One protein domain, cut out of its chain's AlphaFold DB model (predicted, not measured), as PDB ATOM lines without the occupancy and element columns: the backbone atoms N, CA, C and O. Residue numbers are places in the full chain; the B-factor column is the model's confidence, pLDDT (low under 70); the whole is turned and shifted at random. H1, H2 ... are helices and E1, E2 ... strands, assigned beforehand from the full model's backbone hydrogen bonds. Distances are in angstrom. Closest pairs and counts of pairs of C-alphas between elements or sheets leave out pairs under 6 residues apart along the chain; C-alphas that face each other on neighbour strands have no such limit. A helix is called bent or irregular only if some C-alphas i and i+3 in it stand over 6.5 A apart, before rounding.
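This is residues 230 to 362 of the 581 residues of an uncharacterized protein of Dokdonia sinensis (UniProt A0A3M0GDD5). A rod-like bundle of three helices side by side: the long H1, H2 folding back beside it, and the first arm of a bent third helix, whose second arm, H3b, continues along H1. A small hairpin of strands E1 and E2 sits at one end of the rod, reached from H2 by a long unnamed stretch. The printed part has 133 residues, in the order H1, H2, E1, E2, H3, with an antiparallel sheet E1 - E2, and is mostly helix. It is only just compact, close to loose, with a radius of gyration of the C-alphas of 16.9 A and spans of 58 by 24 by 23 A.

H1, residues 230 to 261, starts at C-alpha (198.957, 200.561, 267.736) and is 46.1 A long. H2, residues 275 to 295, measures 30.4 A. E1 is residues 318 to 321 and E2 residues 327 to 329. H3, residues 331 to 361, was assigned as one helix by its hydrogen bonds but is bent, with C-alphas 347 and 350 7.4 A apart; H3a is residues 331 to 347 and H3b is residues 350 to 361, with C-alpha 361 at (197.998, 189.700, 267.271).

H1 and H2, a helical hairpin, touch at Tyr 247 and Ile 288, closest C-alphas 7.2 A. H1 touches H3a, closest C-alphas Tyr 250 and Lys 341, 6.0 A, at a shallow tilt of 31 degrees, opposite ways. In the hairpin E1 and E2, N 319 and O 328 are 2.8 A apart. Every O i to N i+4 pair is within hydrogen-bond range in H1, H2, H3a and H3b.

The printed part has no cut. The links H1 to H2 and H2 to E1 are long. Residues 263 to 272 and 297 to 305 are under pLDDT 70.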
ATOM      1  N   ASN A 230     198.130 200.680 268.939       81.50
ATOM      2  CA  ASN A 230     198.957 200.561 267.736       81.50
ATOM      3  C   ASN A 230     198.794 199.207 267.015       81.50
ATOM      4  O   ASN A 230     198.775 199.169 265.790       81.50
ATOM      5  N   THR A 231     198.692 198.077 267.728       80.44
ATOM      6  CA  THR A 231     198.507 196.760 267.093       80.44
ATOM      7  C   THR A 231     197.134 196.650 266.433       80.44
ATOM      8  O   THR A 231     197.046 196.068 265.353       80.44
ATOM      9  N   LYS A 232     196.081 197.216 267.037       78.75
ATOM     10  CA  LYS A 232     194.745 197.246 266.419       78.75
ATOM     11  C   LYS A 232     194.770 198.060 265.127       78.75
ATOM     12  O   LYS A 232     194.357 197.558 264.087       78.75
ATOM     13  N   GLU A 233     195.333 199.267 265.177       81.06
ATOM     14  CA  GLU A 233     195.460 200.148 264.010       81.06
ATOM     15  C   GLU A 233     196.262 199.496 262.877       81.06
ATOM     16  O   GLU A 233     195.848 199.540 261.720       81.06
ATOM     17  N   ILE A 234     197.377 198.826 263.198       84.50
ATOM     18  CA  ILE A 234     198.196 198.110 262.208       84.50
ATOM     19  C   ILE A 234     197.402 196.982 261.542       84.50
ATOM     20  O   ILE A 234     197.477 196.831 260.321       84.50
ATOM     21  N   ILE A 235     196.653 196.189 262.318       84.94
ATOM     22  CA  ILE A 235     195.813 195.112 261.775       84.94
ATOM     23  C   ILE A 235     194.766 195.700 260.833       84.94
ATOM     24  O   ILE A 235     194.661 195.251 259.692       84.94
ATOM     25  N   HIS A 236     194.037 196.722 261.279       82.75
ATOM     26  CA  HIS A 236     192.997 197.365 260.478       82.75
ATOM     27  C   HIS A 236     193.556 197.930 259.173       82.75
ATOM     28  O   HIS A 236     193.038 197.613 258.103       82.75
ATOM     29  N   TYR A 237     194.662 198.672 259.245       85.44
ATOM     30  CA  TYR A 237     195.319 199.237 258.073       85.44
ATOM     31  C   TYR A 237     195.739 198.156 257.068       85.44
ATOM     32  O   TYR A 237     195.470 198.278 255.876       85.44
ATOM     33  N   GLN A 238     196.362 197.066 257.530       89.12
ATOM     34  CA  GLN A 238     196.793 195.979 256.644       89.12
ATOM     35  C   GLN A 238     195.609 195.232 256.011       89.12
ATOM     36  O   GLN A 238     195.692 194.817 254.853       89.12
ATOM     37  N   ILE A 239     194.510 195.050 256.748       89.19
ATOM     38  CA  ILE A 239     193.284 194.439 256.221       89.19
ATOM     39  C   ILE A 239     192.651 195.345 255.163       89.19
ATOM     40  O   ILE A 239     192.344 194.868 254.068       89.19
ATOM     41  N   GLU A 240     192.496 196.636 255.458       86.62
ATOM     42  CA  GLU A 240     191.978 197.630 254.515       86.62
ATOM     43  C   GLU A 240     192.833 197.651 253.243       86.62
ATOM     44  O   GLU A 240     192.309 197.499 252.139       86.62
ATOM     45  N   GLU A 241     194.161 197.705 253.385       89.62
ATOM     46  CA  GLU A 241     195.094 197.699 252.261       89.62
ATOM     47  C   GLU A 241     194.942 196.445 251.383       89.62
ATOM     48  O   GLU A 241     194.941 196.543 250.149       89.62
ATOM     49  N   LEU A 242     194.794 195.266 251.996       92.56
ATOM     50  CA  LEU A 242     194.603 194.000 251.284       92.56
ATOM     51  C   LEU A 242     193.301 193.984 250.480       92.56
ATOM     52  O   LEU A 242     193.310 193.563 249.319       92.56
ATOM     53  N   VAL A 243     192.198 194.426 251.087       90.94
ATOM     54  CA  VAL A 243     190.875 194.439 250.452       90.94
ATOM     55  C   VAL A 243     190.820 195.483 249.342       90.94
ATOM     56  O   VAL A 243     190.409 195.157 248.229       90.94
ATOM     57  N   GLU A 244     191.297 196.705 249.594       90.88
ATOM     58  CA  GLU A 244     191.348 197.770 248.588       90.88
ATOM     59  C   GLU A 244     192.219 197.387 247.392       90.88
ATOM     60  O   GLU A 244     191.829 197.602 246.246       90.88
ATOM     61  N   THR A 245     193.388 196.786 247.634       92.12
ATOM     62  CA  THR A 245     194.274 196.344 246.548       92.12
ATOM     63  C   THR A 245     193.603 195.261 245.709       92.12
ATOM     64  O   THR A 245     193.612 195.337 244.482       92.12
ATOM     65  N   ALA A 246     192.984 194.269 246.356       93.69
ATOM     66  CA  ALA A 246     192.287 193.192 245.661       93.69
ATOM     67  C   ALA A 246     191.116 193.721 244.819       93.69
ATOM     68  O   ALA A 246     190.997 193.375 243.641       93.69
ATOM     69  N   TYR A 247     190.294 194.596 245.408       92.81
ATOM     70  CA  TYR A 247     189.174 195.241 244.733       92.81
ATOM     71  C   TYR A 247     189.643 196.093 243.556       92.81
ATOM     72  O   TYR A 247     189.159 195.921 242.440       92.81
ATOM     73  N   SER A 248     190.618 196.973 243.784       92.12
ATOM     74  CA  SER A 248     191.113 197.890 242.766       92.12
ATOM     75  C   SER A 248     191.737 197.152 241.585       92.12
ATOM     76  O   SER A 248     191.458 197.517 240.444       92.12
ATOM     77  N   ASP A 249     192.564 196.133 241.827       92.75
ATOM     78  CA  ASP A 249     193.185 195.349 240.757       92.75
ATOM     79  C   ASP A 249     192.123 194.687 239.873       92.75
ATOM     80  O   ASP A 249     192.190 194.767 238.645       92.75
ATOM     81  N   TYR A 250     191.122 194.059 240.497       94.50
ATOM     82  CA  TYR A 250     190.039 193.394 239.781       94.50
ATOM     83  C   TYR A 250     189.160 194.390 239.020       94.50
ATOM     84  O   TYR A 250     188.926 194.223 237.824       94.50
ATOM     85  N   TYR A 251     188.707 195.449 239.692       93.00
ATOM     86  CA  TYR A 251     187.818 196.461 239.127       93.00
ATOM     87  C   TYR A 251     188.446 197.160 237.917       93.00
ATOM     88  O   TYR A 251     187.803 197.320 236.878       93.00
ATOM     89  N   ASN A 252     189.728 197.518 238.014       93.62
ATOM     90  CA  ASN A 252     190.452 198.147 236.916       93.62
ATOM     91  C   ASN A 252     190.611 197.201 235.714       93.62
ATOM     92  O   ASN A 252     190.391 197.623 234.578       93.62
ATOM     93  N   LEU A 253     190.922 195.919 235.946       93.00
ATOM     94  CA  LEU A 253     190.989 194.912 234.880       93.00
ATOM     95  C   LEU A 253     189.626 194.662 234.230       93.00
ATOM     96  O   LEU A 253     189.546 194.549 233.008       93.00
ATOM     97  N   TYR A 254     188.556 194.610 235.023       92.75
ATOM     98  CA  TYR A 254     187.200 194.406 234.522       92.75
ATOM     99  C   TYR A 254     186.731 195.586 233.665       92.75
ATOM    100  O   TYR A 254     186.235 195.399 232.553       92.75
ATOM    101  N   ASN A 255     186.978 196.816 234.118       90.62
ATOM    102  CA  ASN A 255     186.690 198.014 233.332       90.62
ATOM    103  C   ASN A 255     187.541 198.099 232.064       90.62
ATOM    104  O   ASN A 255     187.036 198.518 231.020       90.62
ATOM    105  N   LEU A 256     188.809 197.679 232.126       90.94
ATOM    106  CA  LEU A 256     189.658 197.593 230.942       90.94
ATOM    107  C   LEU A 256     189.113 196.563 229.947       90.94
ATOM    108  O   LEU A 256     189.073 196.847 228.750       90.94
ATOM    109  N   LEU A 257     188.660 195.397 230.422       90.88
ATOM    110  CA  LEU A 257     188.020 194.386 229.581       90.88
ATOM    111  C   LEU A 257     186.780 194.964 228.904       90.88
ATOM    112  O   LEU A 257     186.677 194.892 227.683       90.88
ATOM    113  N   LYS A 258     185.902 195.615 229.676       88.94
ATOM    114  CA  LYS A 258     184.701 196.277 229.164       88.94
ATOM    115  C   LYS A 258     185.055 197.297 228.081       88.94
ATOM    116  O   LYS A 258     184.551 197.209 226.970       88.94
ATOM    117  N   LYS A 259     186.014 198.190 228.347       86.94
ATOM    118  CA  LYS A 259     186.538 199.174 227.380       86.94
ATOM    119  C   LYS A 259     187.118 198.519 226.119       86.94
ATOM    120  O   LYS A 259     186.987 199.079 225.032       86.94
ATOM    121  N   ALA A 260     187.773 197.367 226.257       86.38
ATOM    122  CA  ALA A 260     188.377 196.630 225.153       86.38
ATOM    123  C   ALA A 260     187.351 195.882 224.289       86.38
ATOM    124  O   ALA A 260     187.612 195.672 223.107       86.38
ATOM    125  N   THR A 261     186.218 195.473 224.866       83.31
ATOM    126  CA  THR A 261     185.154 194.728 224.175       83.31
ATOM    127  C   THR A 261     184.014 195.610 223.677       83.31
ATOM    128  O   THR A 261     183.295 195.221 222.764       83.31
ATOM    129  N   SER A 262     183.830 196.789 224.269       73.62
ATOM    130  CA  SER A 262     182.860 197.773 223.802       73.62
ATOM    131  C   SER A 262     183.463 198.526 222.612       73.62
ATOM    132  O   SER A 262     184.383 199.336 222.767       73.62
ATOM    133  N   ASP A 263     182.931 198.288 221.411       62.09
ATOM    134  CA  ASP A 263     183.332 198.908 220.133       62.09
ATOM    135  C   ASP A 263     183.062 200.436 220.053       62.09
ATOM    136  O   ASP A 263     182.779 200.992 218.998       62.09
ATOM    137  N   GLY A 264     183.180 201.166 221.165       56.50
ATOM    138  CA  GLY A 264     182.923 202.606 221.257       56.50
ATOM    139  C   GLY A 264     181.483 202.982 221.614       56.50
ATOM    140  O   GLY A 264     181.205 204.171 221.729       56.50
ATOM    141  N   GLU A 265     180.588 202.013 221.830       55.25
ATOM    142  CA  GLU A 265     179.284 202.260 222.465       55.25
ATOM    143  C   GLU A 265     179.412 202.372 223.996       55.25
ATOM    144  O   GLU A 265     180.378 201.877 224.579       55.25
ATOM    145  N   ASP A 266     178.431 203.050 224.611       53.56
ATOM    146  CA  ASP A 266     178.311 203.407 226.035       53.56
ATOM    147  C   ASP A 266     179.105 202.481 226.988       53.56
ATOM    148  O   ASP A 266     178.798 201.288 227.058       53.56
ATOM    149  N   PRO A 267     180.064 202.998 227.787       50.56
ATOM    150  CA  PRO A 267     180.819 202.214 228.770       50.56
ATOM    151  C   PRO A 267     179.947 201.565 229.861       50.56
ATOM    152  O   PRO A 267     180.458 200.818 230.697       50.56
ATOM    153  N   ARG A 268     178.632 201.812 229.890       54.81
ATOM    154  CA  ARG A 268     177.660 201.084 230.720       54.81
ATOM    155  C   ARG A 268     177.139 199.804 230.059       54.81
ATOM    156  O   ARG A 268     176.735 198.905 230.792       54.81
ATOM    157  N   SER A 269     177.234 199.669 228.738       57.00
ATOM    158  CA  SER A 269     176.799 198.502 227.961       57.00
ATOM    159  C   SER A 269     177.585 197.238 228.320       57.00
ATOM    160  O   SER A 269     178.813 197.249 228.367       57.00
ATOM    161  N   THR A 270     176.885 196.127 228.556       60.31
ATOM    162  CA  THR A 270     177.481 194.785 228.701       60.31
ATOM    163  C   THR A 270     177.681 194.084 227.353       60.31
ATOM    164  O   THR A 270     178.186 192.962 227.320       60.31
ATOM    165  N   LYS A 271     177.319 194.725 226.228       60.19
ATOM    166  CA  LYS A 271     177.568 194.179 224.886       60.19
ATOM    167  C   LYS A 271     179.076 193.968 224.700       60.19
ATOM    168  O   LYS A 271     179.840 194.929 224.720       60.19
ATOM    169  N   GLY A 272     179.485 192.709 224.531       66.75
ATOM    170  CA  GLY A 272     180.880 192.297 224.327       66.75
ATOM    171  C   GLY A 272     181.476 191.450 225.462       66.75
ATOM    172  O   GLY A 272     182.468 190.756 225.236       66.75
ATOM    173  N   LEU A 273     180.850 191.443 226.645       81.50
ATOM    174  CA  LEU A 273     181.182 190.514 227.731       81.50
ATOM    175  C   LEU A 273     180.452 189.183 227.524       81.50
ATOM    176  O   LEU A 273     179.312 189.164 227.056       81.50
ATOM    177  N   ASN A 274     181.102 188.068 227.860       85.19
ATOM    178  CA  ASN A 274     180.425 186.771 227.872       85.19
ATOM    179  C   ASN A 274     179.719 186.543 229.228       85.19
ATOM    180  O   ASN A 274     179.954 187.262 230.200       85.19
ATOM    181  N   GLU A 275     178.848 185.535 229.304       85.06
ATOM    182  CA  GLU A 275     178.118 185.212 230.542       85.06
ATOM    183  C   GLU A 275     179.056 184.876 231.712       85.06
ATOM    184  O   GLU A 275     178.754 185.195 232.862       85.06
ATOM    185  N   THR A 276     180.216 184.280 231.421       86.56
ATOM    186  CA  THR A 276     181.240 183.946 232.417       86.56
ATOM    187  C   THR A 276     181.839 185.198 233.059       86.56
ATOM    188  O   THR A 276     181.934 185.249 234.282       86.56
ATOM    189  N   ASP A 277     182.173 186.220 232.265       87.69
ATOM    190  CA  ASP A 277     182.752 187.491 232.713       87.69
ATOM    191  C   ASP A 277     181.778 188.200 233.688       87.69
ATOM    192  O   ASP A 277     182.180 188.702 234.739       87.69
ATOM    193  N   VAL A 278     180.472 188.179 233.382       87.25
ATOM    194  CA  VAL A 278     179.415 188.791 234.214       87.25
ATOM    195  C   VAL A 278     179.148 187.988 235.493       87.25
ATOM    196  O   VAL A 278     178.997 188.562 236.575       87.25
ATOM    197  N   ALA A 279     179.084 186.656 235.397       88.94
ATOM    198  CA  ALA A 279     178.904 185.794 236.565       88.94
ATOM    199  C   ALA A 279     180.067 185.952 237.557       88.94
ATOM    200  O   ALA A 279     179.843 186.061 238.765       88.94
ATOM    201  N   GLN A 280     181.289 186.047 237.030       90.88
ATOM    202  CA  GLN A 280     182.506 186.254 237.800       90.88
ATOM    203  C   GLN A 280     182.520 187.606 238.525       90.88
ATOM    204  O   GLN A 280     182.831 187.652 239.715       90.88
ATOM    205  N   GLU A 281     182.113 188.696 237.862       93.00
ATOM    206  CA  GLU A 281     181.949 190.007 238.508       93.00
ATOM    207  C   GLU A 281     180.974 189.938 239.684       93.00
ATOM    208  O   GLU A 281     181.270 190.433 240.775       93.00
ATOM    209  N   LYS A 282     179.821 189.294 239.486       92.12
ATOM    210  CA  LYS A 282     178.807 189.160 240.535       92.12
ATOM    211  C   LYS A 282     179.339 188.392 241.748       92.12
ATOM    212  O   LYS A 282     179.077 188.794 242.882       92.12
ATOM    213  N   GLU A 283     180.074 187.305 241.526       92.94
ATOM    214  CA  GLU A 283     180.674 186.499 242.595       92.94
ATOM    215  C   GLU A 283     181.777 187.254 243.350       92.94
ATOM    216  O   GLU A 283     181.810 187.239 244.586       92.94
ATOM    217  N   VAL A 284     182.637 187.970 242.622       92.88
ATOM    218  CA  VAL A 284     183.704 188.789 243.203       92.88
ATOM    219  C   VAL A 284     183.126 189.929 244.037       92.88
ATOM    220  O   VAL A 284     183.492 190.066 245.203       92.88
ATOM    221  N   ASN A 285     182.174 190.695 243.497       90.62
ATOM    222  CA  ASN A 285     181.536 191.795 244.226       90.62
ATOM    223  C   ASN A 285     180.823 191.294 245.486       90.62
ATOM    224  O   ASN A 285     180.950 191.906 246.545       90.62
ATOM    225  N   LYS A 286     180.134 190.147 245.403       92.69
ATOM    226  CA  LYS A 286     179.521 189.509 246.574       92.69
ATOM    227  C   LYS A 286     180.571 189.170 247.634       92.69
ATOM    228  O   LYS A 286     180.374 189.497 248.799       92.69
ATOM    229  N   THR A 287     181.676 188.542 247.237       91.56
ATOM    230  CA  THR A 287     182.742 188.145 248.168       91.56
ATOM    231  C   THR A 287     183.402 189.350 248.830       91.56
ATOM    232  O   THR A 287     183.553 189.358 250.048       91.56
ATOM    233  N   ILE A 288     183.759 190.387 248.064       90.31
ATOM    234  CA  ILE A 288     184.376 191.601 248.619       90.31
ATOM    235  C   ILE A 288     183.403 192.305 249.560       90.31
ATOM    236  O   ILE A 288     183.817 192.703 250.640       90.31
ATOM    237  N   CYS A 289     182.118 192.398 249.208       86.94
ATOM    238  CA  CYS A 289     181.097 192.943 250.103       86.94
ATOM    239  C   CYS A 289     181.074 192.188 251.441       86.94
ATOM    240  O   CYS A 289     181.230 192.802 252.491       86.94
ATOM    241  N   THR A 290     180.992 190.853 251.403       87.44
ATOM    242  CA  THR A 290     180.996 190.014 252.613       87.44
ATOM    243  C   THR A 290     182.279 190.170 253.436       87.44
ATOM    244  O   THR A 290     182.219 190.220 254.664       87.44
ATOM    245  N   VAL A 291     183.446 190.252 252.790       87.50
ATOM    246  CA  VAL A 291     184.734 190.449 253.473       87.50
ATOM    247  C   VAL A 291     184.806 191.841 254.105       87.50
ATOM    248  O   VAL A 291     185.130 191.955 255.283       87.50
ATOM    249  N   SER A 292     184.452 192.899 253.378       83.81
ATOM    250  CA  SER A 292     184.457 194.267 253.907       83.81
ATOM    251  C   SER A 292     183.506 194.430 255.095       83.81
ATOM    252  O   SER A 292     183.876 195.044 256.094       83.81
ATOM    253  N   GLU A 293     182.311 193.839 255.023       79.38
ATOM    254  CA  GLU A 293     181.352 193.809 256.137       79.38
ATOM    255  C   GLU A 293     181.904 193.049 257.351       79.38
ATOM    256  O   GLU A 293     181.696 193.458 258.489       79.38
ATOM    257  N   SER A 294     182.633 191.954 257.122       80.12
ATOM    258  CA  SER A 294     183.143 191.108 258.207       80.12
ATOM    259  C   SER A 294     184.366 191.692 258.920       80.12
ATOM    260  O   SER A 294     184.541 191.420 260.105       80.12
ATOM    261  N   TYR A 295     185.224 192.439 258.212       80.06
ATOM    262  CA  TYR A 295     186.558 192.805 258.715       80.06
ATOM    263  C   TYR A 295     186.873 194.309 258.722       80.06
ATOM    264  O   TYR A 295     187.833 194.700 259.378       80.06
ATOM    265  N   ILE A 296     186.117 195.153 258.009       75.56
ATOM    266  CA  ILE A 296     186.393 196.603 257.922       75.56
ATOM    267  C   ILE A 296     185.304 197.421 258.624       75.56
ATOM    268  O   ILE A 296     185.620 198.377 259.321       75.56
ATOM    269  N   ASN A 297     184.022 197.069 258.474       63.75
ATOM    270  CA  ASN A 297     182.942 197.799 259.143       63.75
ATOM    271  C   ASN A 297     181.742 196.890 259.437       63.75
ATOM    272  O   ASN A 297     180.856 196.713 258.602       63.75
ATOM    273  N   ILE A 298     181.709 196.345 260.655       51.38
ATOM    274  CA  ILE A 298     180.627 195.476 261.147       51.38
ATOM    275  C   ILE A 298     179.304 196.251 261.296       51.38
ATOM    276  O   ILE A 298     178.230 195.650 261.296       51.38
ATOM    277  N   GLN A 299     179.351 197.584 261.412       43.66
ATOM    278  CA  GLN A 299     178.176 198.376 261.770       43.66
ATOM    279  C   GLN A 299     177.363 198.858 260.562       43.66
ATOM    280  O   GLN A 299     176.158 199.061 260.709       43.66
ATOM    281  N   GLN A 300     177.946 198.987 259.362       48.50
ATOM    282  CA  GLN A 300     177.200 199.380 258.159       48.50
ATOM    283  C   GLN A 300     177.821 198.812 256.870       48.50
ATOM    284  O   GLN A 300     179.017 198.964 256.626       48.50
ATOM    285  N   ALA A 301     176.987 198.292 255.959       50.22
ATOM    286  CA  ALA A 301     177.340 197.851 254.593       50.22
ATOM    287  C   ALA A 301     177.923 198.966 253.678       50.22
ATOM    288  O   ALA A 301     178.031 198.823 252.460       50.22
ATOM    289  N   VAL A 302     178.296 200.112 254.251       55.97
ATOM    290  CA  VAL A 302     178.827 201.299 253.577       55.97
ATOM    291  C   VAL A 302     180.317 201.138 253.240       55.97
ATOM    292  O   VAL A 302     180.789 201.786 252.307       55.97
ATOM    293  N   ALA A 303     181.059 200.255 253.923       62.66
ATOM    294  CA  ALA A 303     182.500 200.081 253.695       62.66
ATOM    295  C   ALA A 303     182.853 199.669 252.259       62.66
ATOM    296  O   ALA A 303     183.802 200.204 251.694       62.66
ATOM    297  N   PHE A 304     182.064 198.787 251.634       67.75
ATOM    298  CA  PHE A 304     182.289 198.399 250.238       67.75
ATOM    299  C   PHE A 304     182.257 199.610 249.293       67.75
ATOM    300  O   PHE A 304     183.128 199.761 248.443       67.75
ATOM    301  N   ASN A 305     181.306 200.525 249.500       68.44
ATOM    302  CA  ASN A 305     181.150 201.729 248.678       68.44
ATOM    303  C   ASN A 305     182.244 202.784 248.920       68.44
ATOM    304  O   ASN A 305     182.303 203.773 248.190       68.44
ATOM    305  N   ARG A 306     183.084 202.602 249.945       72.81
ATOM    306  CA  ARG A 306     184.182 203.510 250.307       72.81
ATOM    307  C   ARG A 306     185.561 202.995 249.887       72.81
ATOM    308  O   ARG A 306     186.529 203.734 250.049       72.81
ATOM    309  N   LEU A 307     185.658 201.777 249.342       77.44
ATOM    310  CA  LEU A 307     186.928 201.218 248.877       77.44
ATOM    311  C   LEU A 307     187.537 202.107 247.789       77.44
ATOM    312  O   LEU A 307     186.900 202.397 246.770       77.44
ATOM    313  N   LYS A 308     188.786 202.532 247.986       83.31
ATOM    314  CA  LYS A 308     189.468 203.395 247.022       83.31
ATOM    315  C   LYS A 308     189.974 202.579 245.838       83.31
ATOM    316  O   LYS A 308     190.678 201.581 245.990       83.31
ATOM    317  N   VAL A 309     189.673 203.054 244.631       82.81
ATOM    318  CA  VAL A 309     190.275 202.526 243.403       82.81
ATOM    319  C   VAL A 309     191.618 203.221 243.188       82.81
ATOM    320  O   VAL A 309     191.697 204.442 243.056       82.81
ATOM    321  N   ARG A 310     192.691 202.434 243.167       85.00
ATOM    322  CA  ARG A 310     194.062 202.897 242.959       85.00
ATOM    323  C   ARG A 310     194.337 203.141 241.469       85.00
ATOM    324  O   ARG A 310     193.726 202.489 240.615       85.00
ATOM    325  N   PRO A 311     195.285 204.040 241.138       85.06
ATOM    326  CA  PRO A 311     195.694 204.280 239.759       85.06
ATOM    327  C   PRO A 311     196.177 202.999 239.074       85.06
ATOM    328  O   PRO A 311     197.010 202.267 239.610       85.06
ATOM    329  N   PHE A 312     195.693 202.763 237.857       87.50
ATOM    330  CA  PHE A 312     195.998 201.574 237.070       87.50
ATOM    331  C   PHE A 312     196.765 201.927 235.801       87.50
ATOM    332  O   PHE A 312     196.467 202.911 235.125       87.50
ATOM    333  N   LYS A 313     197.768 201.112 235.470       86.75
ATOM    334  CA  LYS A 313     198.563 201.277 234.250       86.75
ATOM    335  C   LYS A 313     198.010 200.353 233.169       86.75
ATOM    336  O   LYS A 313     198.185 199.144 233.259       86.75
ATOM    337  N   GLU A 314     197.397 200.929 232.137       87.88
ATOM    338  CA  GLU A 314     196.836 200.176 231.000       87.88
ATOM    339  C   GLU A 314     197.914 199.671 230.016       87.88
ATOM    340  O   GLU A 314     197.718 198.649 229.361       87.88
ATOM    341  N   ILE A 315     199.080 200.334 229.972       81.19
ATOM    342  CA  ILE A 315     200.201 200.075 229.041       81.19
ATOM    343  C   ILE A 315     200.547 198.579 228.872       81.19
ATOM    344  O   ILE A 315     200.722 198.137 227.737       81.19
ATOM    345  N   PRO A 316     200.623 197.750 229.936       88.00
ATOM    346  CA  PRO A 316     200.982 196.334 229.806       88.00
ATOM    347  C   PRO A 316     199.972 195.476 229.025       88.00
ATOM    348  O   PRO A 316     200.263 194.307 228.749       88.00
ATOM    349  N   TYR A 317     198.788 196.010 228.724       88.56
ATOM    350  CA  TYR A 317     197.690 195.306 228.061       88.56
ATOM    351  C   TYR A 317     197.415 195.832 226.655       88.56
ATOM    352  O   TYR A 317     196.584 195.258 225.948       88.56
ATOM    353  N   GLU A 318     198.095 196.894 226.232       89.50
ATOM    354  CA  GLU A 318     197.958 197.451 224.892       89.50
ATOM    355  C   GLU A 318     198.572 196.501 223.852       89.50
ATOM    356  O   GLU A 318     199.672 195.976 224.022       89.50
ATOM    357  N   LYS A 319     197.844 196.256 222.761       86.88
ATOM    358  CA  LYS A 319     198.276 195.438 221.618       86.88
ATOM    359  C   LYS A 319     198.779 196.300 220.451       86.88
ATOM    360  O   LYS A 319     199.528 195.814 219.611       86.88
ATOM    361  N   GLY A 320     198.375 197.569 220.404       84.81
ATOM    362  CA  GLY A 320     198.700 198.531 219.348       84.81
ATOM    363  C   GLY A 320     197.557 199.522 219.138       84.81
ATOM    364  O   GLY A 320     196.587 199.511 219.894       84.81
ATOM    365  N   LYS A 321     197.630 200.357 218.101       85.50
ATOM    366  CA  LYS A 321     196.515 201.222 217.683       85.50
ATOM    367  C   LYS A 321     195.806 200.619 216.473       85.50
ATOM    368  O   LYS A 321     196.460 200.041 215.611       85.50
ATOM    369  N   ASP A 322     194.484 200.734 216.424       81.56
ATOM    370  CA  ASP A 322     193.703 200.381 215.242       81.56
ATOM    371  C   ASP A 322     193.878 201.423 214.120       81.56
ATOM    372  O   ASP A 322     194.533 202.456 214.284       81.56
ATOM    373  N   ASN A 323     193.241 201.173 212.975       77.81
ATOM    374  CA  ASN A 323     193.274 202.069 211.815       77.81
ATOM    375  C   ASN A 323     192.658 203.459 212.088       77.81
ATOM    376  O   ASN A 323     192.814 204.363 211.272       77.81
ATOM    377  N   LYS A 324     191.958 203.641 213.216       80.81
ATOM    378  CA  LYS A 324     191.374 204.912 213.675       80.81
ATOM    379  C   LYS A 324     192.229 205.576 214.766       80.81
ATOM    380  O   LYS A 324     191.813 206.576 215.345       80.81
ATOM    381  N   GLY A 325     193.411 205.031 215.063       79.44
ATOM    382  CA  GLY A 325     194.309 205.523 216.105       79.44
ATOM    383  C   GLY A 325     193.876 205.171 217.535       79.44
ATOM    384  O   GLY A 325     194.514 205.643 218.481       79.44
ATOM    385  N   LYS A 326     192.832 204.351 217.717       82.56
ATOM    386  CA  LYS A 326     192.328 203.907 219.024       82.56
ATOM    387  C   LYS A 326     193.186 202.754 219.536       82.56
ATOM    388  O   LYS A 326     193.465 201.801 218.814       82.56
ATOM    389  N   THR A 327     193.599 202.824 220.798       82.75
ATOM    390  CA  THR A 327     194.335 201.736 221.451       82.75
ATOM    391  C   THR A 327     193.490 200.461 221.485       82.75
ATOM    392  O   THR A 327     192.356 200.460 221.963       82.75
ATOM    393  N   THR A 328     194.061 199.373 220.979       86.44
ATOM    394  CA  THR A 328     193.534 198.008 221.049       86.44
ATOM    395  C   THR A 328     194.201 197.274 222.201       86.44
ATOM    396  O   THR A 328     195.379 197.501 222.480       86.44
ATOM    397  N   TYR A 329     193.474 196.376 222.862       89.94
ATOM    398  CA  TYR A 329     193.977 195.653 224.030       89.94
ATOM    399  C   TYR A 329     194.039 194.146 223.791       89.94
ATOM    400  O   TYR A 329     193.295 193.581 222.987       89.94
ATOM    401  N   ASN A 330     194.928 193.474 224.517       90.56
ATOM    402  CA  ASN A 330     195.020 192.022 224.541       90.56
ATOM    403  C   ASN A 330     193.973 191.432 225.505       90.56
ATOM    404  O   ASN A 330     194.260 191.162 226.672       90.56
ATOM    405  N   THR A 331     192.756 191.213 225.004       89.00
ATOM    406  CA  THR A 331     191.620 190.684 225.784       89.00
ATOM    407  C   THR A 331     191.883 189.304 226.390       89.00
ATOM    408  O   THR A 331     191.422 189.028 227.494       89.00
ATOM    409  N   SER A 332     192.666 188.448 225.721       88.19
ATOM    410  CA  SER A 332     193.056 187.134 226.253       88.19
ATOM    411  C   SER A 332     193.925 187.266 227.507       88.19
ATOM    412  O   SER A 332     193.673 186.584 228.500       88.19
ATOM    413  N   LYS A 333     194.901 188.184 227.489       92.88
ATOM    414  CA  LYS A 333     195.735 188.479 228.660       92.88
ATOM    415  C   LYS A 333     194.899 189.055 229.805       92.88
ATOM    416  O   LYS A 333     195.022 188.576 230.927       92.88
ATOM    417  N   ILE A 334     194.016 190.016 229.508       92.12
ATOM    418  CA  ILE A 334     193.132 190.630 230.511       92.12
ATOM    419  C   ILE A 334     192.250 189.569 231.178       92.12
ATOM    420  O   ILE A 334     192.226 189.497 232.399       92.12
ATOM    421  N   ARG A 335     191.580 188.701 230.403       91.75
ATOM    422  CA  ARG A 335     190.727 187.630 230.953       91.75
ATOM    423  C   ARG A 335     191.496 186.648 231.828       91.75
ATOM    424  O   ARG A 335     190.988 186.247 232.869       91.75
ATOM    425  N   LYS A 336     192.712 186.268 231.426       93.94
ATOM    426  CA  LYS A 336     193.554 185.377 232.231       93.94
ATOM    427  C   LYS A 336     193.876 186.003 233.590       93.94
ATOM    428  O   LYS A 336     193.649 185.375 234.616       93.94
ATOM    429  N   GLU A 337     194.359 187.243 233.598       94.50
ATOM    430  CA  GLU A 337     194.701 187.930 234.848       94.50
ATOM    431  C   GLU A 337     193.461 188.234 235.698       94.50
ATOM    432  O   GLU A 337     193.507 188.115 236.920       94.50
ATOM    433  N   LEU A 338     192.327 188.550 235.069       93.88
ATOM    434  CA  LEU A 338     191.050 188.734 235.753       93.88
ATOM    435  C   LEU A 338     190.580 187.439 236.429       93.88
ATOM    436  O   LEU A 338     190.135 187.482 237.576       93.88
ATOM    437  N   ALA A 339     190.756 186.289 235.771       92.38
ATOM    438  CA  ALA A 339     190.483 184.984 236.360       92.38
ATOM    439  C   ALA A 339     191.390 184.683 237.560       92.38
ATOM    440  O   ALA A 339     190.896 184.262 238.606       92.38
ATOM    441  N   ASP A 340     192.689 184.973 237.452       94.81
ATOM    442  CA  ASP A 340     193.638 184.808 238.556       94.81
ATOM    443  C   ASP A 340     193.276 185.710 239.755       94.81
ATOM    444  O   ASP A 340     193.314 185.272 240.909       94.81
ATOM    445  N   LYS A 341     192.873 186.964 239.501       95.50
ATOM    446  CA  LYS A 341     192.450 187.918 240.543       95.50
ATOM    447  C   LYS A 341     191.121 187.536 241.182       95.50
ATOM    448  O   LYS A 341     190.998 187.612 242.401       95.50
ATOM    449  N   SER A 342     190.156 187.086 240.389       94.88
ATOM    450  CA  SER A 342     188.886 186.562 240.891       94.88
ATOM    451  C   SER A 342     189.111 185.361 241.800       94.88
ATOM    452  O   SER A 342     188.647 185.392 242.934       94.88
ATOM    453  N   LYS A 343     189.906 184.375 241.363       95.25
ATOM    454  CA  LYS A 343     190.271 183.210 242.178       95.25
ATOM    455  C   LYS A 343     190.948 183.623 243.483       95.25
ATOM    456  O   LYS A 343     190.643 183.103 244.551       95.25
ATOM    457  N   TYR A 344     191.863 184.589 243.418       95.88
ATOM    458  CA  TYR A 344     192.490 185.139 244.613       95.88
ATOM    459  C   TYR A 344     191.461 185.742 245.585       95.88
ATOM    460  O   TYR A 344     191.529 185.468 246.782       95.88
ATOM    461  N   ILE A 345     190.505 186.529 245.088       94.75
ATOM    462  CA  ILE A 345     189.460 187.150 245.911       94.75
ATOM    463  C   ILE A 345     188.534 186.097 246.525       94.75
ATOM    464  O   ILE A 345     188.277 186.154 247.726       94.75
ATOM    465  N   THR A 346     188.058 185.140 245.728       93.06
ATOM    466  CA  THR A 346     187.068 184.146 246.160       93.06
ATOM    467  C   THR A 346     187.660 183.059 247.054       93.06
ATOM    468  O   THR A 346     186.989 182.605 247.977       93.06
ATOM    469  N   GLU A 347     188.919 182.666 246.840       92.38
ATOM    470  CA  GLU A 347     189.521 181.530 247.551       92.38
ATOM    471  C   GLU A 347     190.581 181.927 248.591       92.38
ATOM    472  O   GLU A 347     190.804 181.190 249.551       92.38
ATOM    473  N   SER A 348     191.280 183.057 248.418       93.19
ATOM    474  CA  SER A 348     192.519 183.347 249.167       93.19
ATOM    475  C   SER A 348     192.507 184.630 249.998       93.19
ATOM    476  O   SER A 348     193.244 184.707 250.984       93.19
ATOM    477  N   LEU A 349     191.719 185.643 249.630       93.62
ATOM    478  CA  LEU A 349     191.734 186.954 250.292       93.62
ATOM    479  C   LEU A 349     191.412 186.844 251.787       93.62
ATOM    480  O   LEU A 349     192.181 187.327 252.615       93.62
ATOM    481  N   GLU A 350     190.340 186.132 252.138       91.06
ATOM    482  CA  GLU A 350     189.956 185.913 253.538       91.06
ATOM    483  C   GLU A 350     191.055 185.178 254.328       91.06
ATOM    484  O   GLU A 350     191.363 185.545 255.460       91.06
ATOM    485  N   GLN A 351     191.722 184.191 253.723       89.31
ATOM    486  CA  GLN A 351     192.822 183.473 254.378       89.31
ATOM    487  C   GLN A 351     194.024 184.380 254.660       89.31
ATOM    488  O   GLN A 351     194.689 184.223 255.685       89.31
ATOM    489  N   LYS A 352     194.307 185.346 253.778       92.44
ATOM    490  CA  LYS A 352     195.364 186.334 254.014       92.44
ATOM    491  C   LYS A 352     194.998 187.336 255.101       92.44
ATOM    492  O   LYS A 352     195.867 187.657 255.905       92.44
ATOM    493  N   ILE A 353     193.743 187.778 255.151       91.12
ATOM    494  CA  ILE A 353     193.228 188.628 256.234       91.12
ATOM    495  C   ILE A 353     193.405 187.918 257.578       91.12
ATOM    496  O   ILE A 353     194.063 188.445 258.470       91.12
ATOM    497  N   ILE A 354     192.956 186.665 257.676       88.00
ATOM    498  CA  ILE A 354     193.142 185.841 258.877       88.00
ATOM    499  C   ILE A 354     194.631 185.691 259.232       88.00
ATOM    500  O   ILE A 354     195.011 185.743 260.402       88.00
ATOM    501  N   ALA A 355     195.504 185.498 258.240       88.44
ATOM    502  CA  ALA A 355     196.939 185.382 258.486       88.44
ATOM    503  C   ALA A 355     197.548 186.672 259.062       88.44
ATOM    504  O   ALA A 355     198.414 186.579 259.935       88.44
ATOM    505  N   VAL A 356     197.095 187.845 258.605       90.25
ATOM    506  CA  VAL A 356     197.475 189.153 259.160       90.25
ATOM    507  C   VAL A 356     197.016 189.271 260.608       90.25
ATOM    508  O   VAL A 356     197.856 189.491 261.480       90.25
ATOM    509  N   GLU A 357     195.730 189.022 260.880       87.25
ATOM    510  CA  GLU A 357     195.171 189.057 262.238       87.25
ATOM    511  C   GLU A 357     196.005 188.194 263.194       87.25
ATOM    512  O   GLU A 357     196.461 188.657 264.236       87.25
ATOM    513  N   LEU A 358     196.281 186.942 262.817       85.19
ATOM    514  CA  LEU A 358     197.036 186.010 263.655       85.19
ATOM    515  C   LEU A 358     198.498 186.407 263.856       85.19
ATOM    516  O   LEU A 358     199.044 186.164 264.936       85.19
ATOM    517  N   LYS A 359     199.140 186.967 262.828       86.38
ATOM    518  CA  LYS A 359     200.545 187.379 262.871       86.38
ATOM    519  C   LYS A 359     200.731 188.581 263.784       86.38
ATOM    520  O   LYS A 359     201.570 188.531 264.680       86.38
ATOM    521  N   GLU A 360     199.955 189.632 263.567       85.44
ATOM    522  CA  GLU A 360     200.103 190.889 264.301       85.44
ATOM    523  C   GLU A 360     199.579 190.749 265.735       85.44
ATOM    524  O   GLU A 360     200.227 191.199 266.685       85.44
ATOM    525  N   ALA A 361     198.493 189.990 265.934       80.62
ATOM    526  CA  ALA A 361     197.998 189.700 267.271       80.62
ATOM    527  C   ALA A 361     198.981 188.868 268.098       80.62
ATOM    528  O   ALA A 361     198.891 188.918 269.318       80.62
ATOM    529  N   ALA A 362     199.897 188.096 267.488       78.38
ATOM    530  CA  ALA A 362     200.694 187.056 268.153       78.38
ATOM    531  C   ALA A 362     201.411 187.519 269.436       78.38
ATOM    532  O   ALA A 362     201.519 186.746 270.396       78.38
TER     533      ALA A 362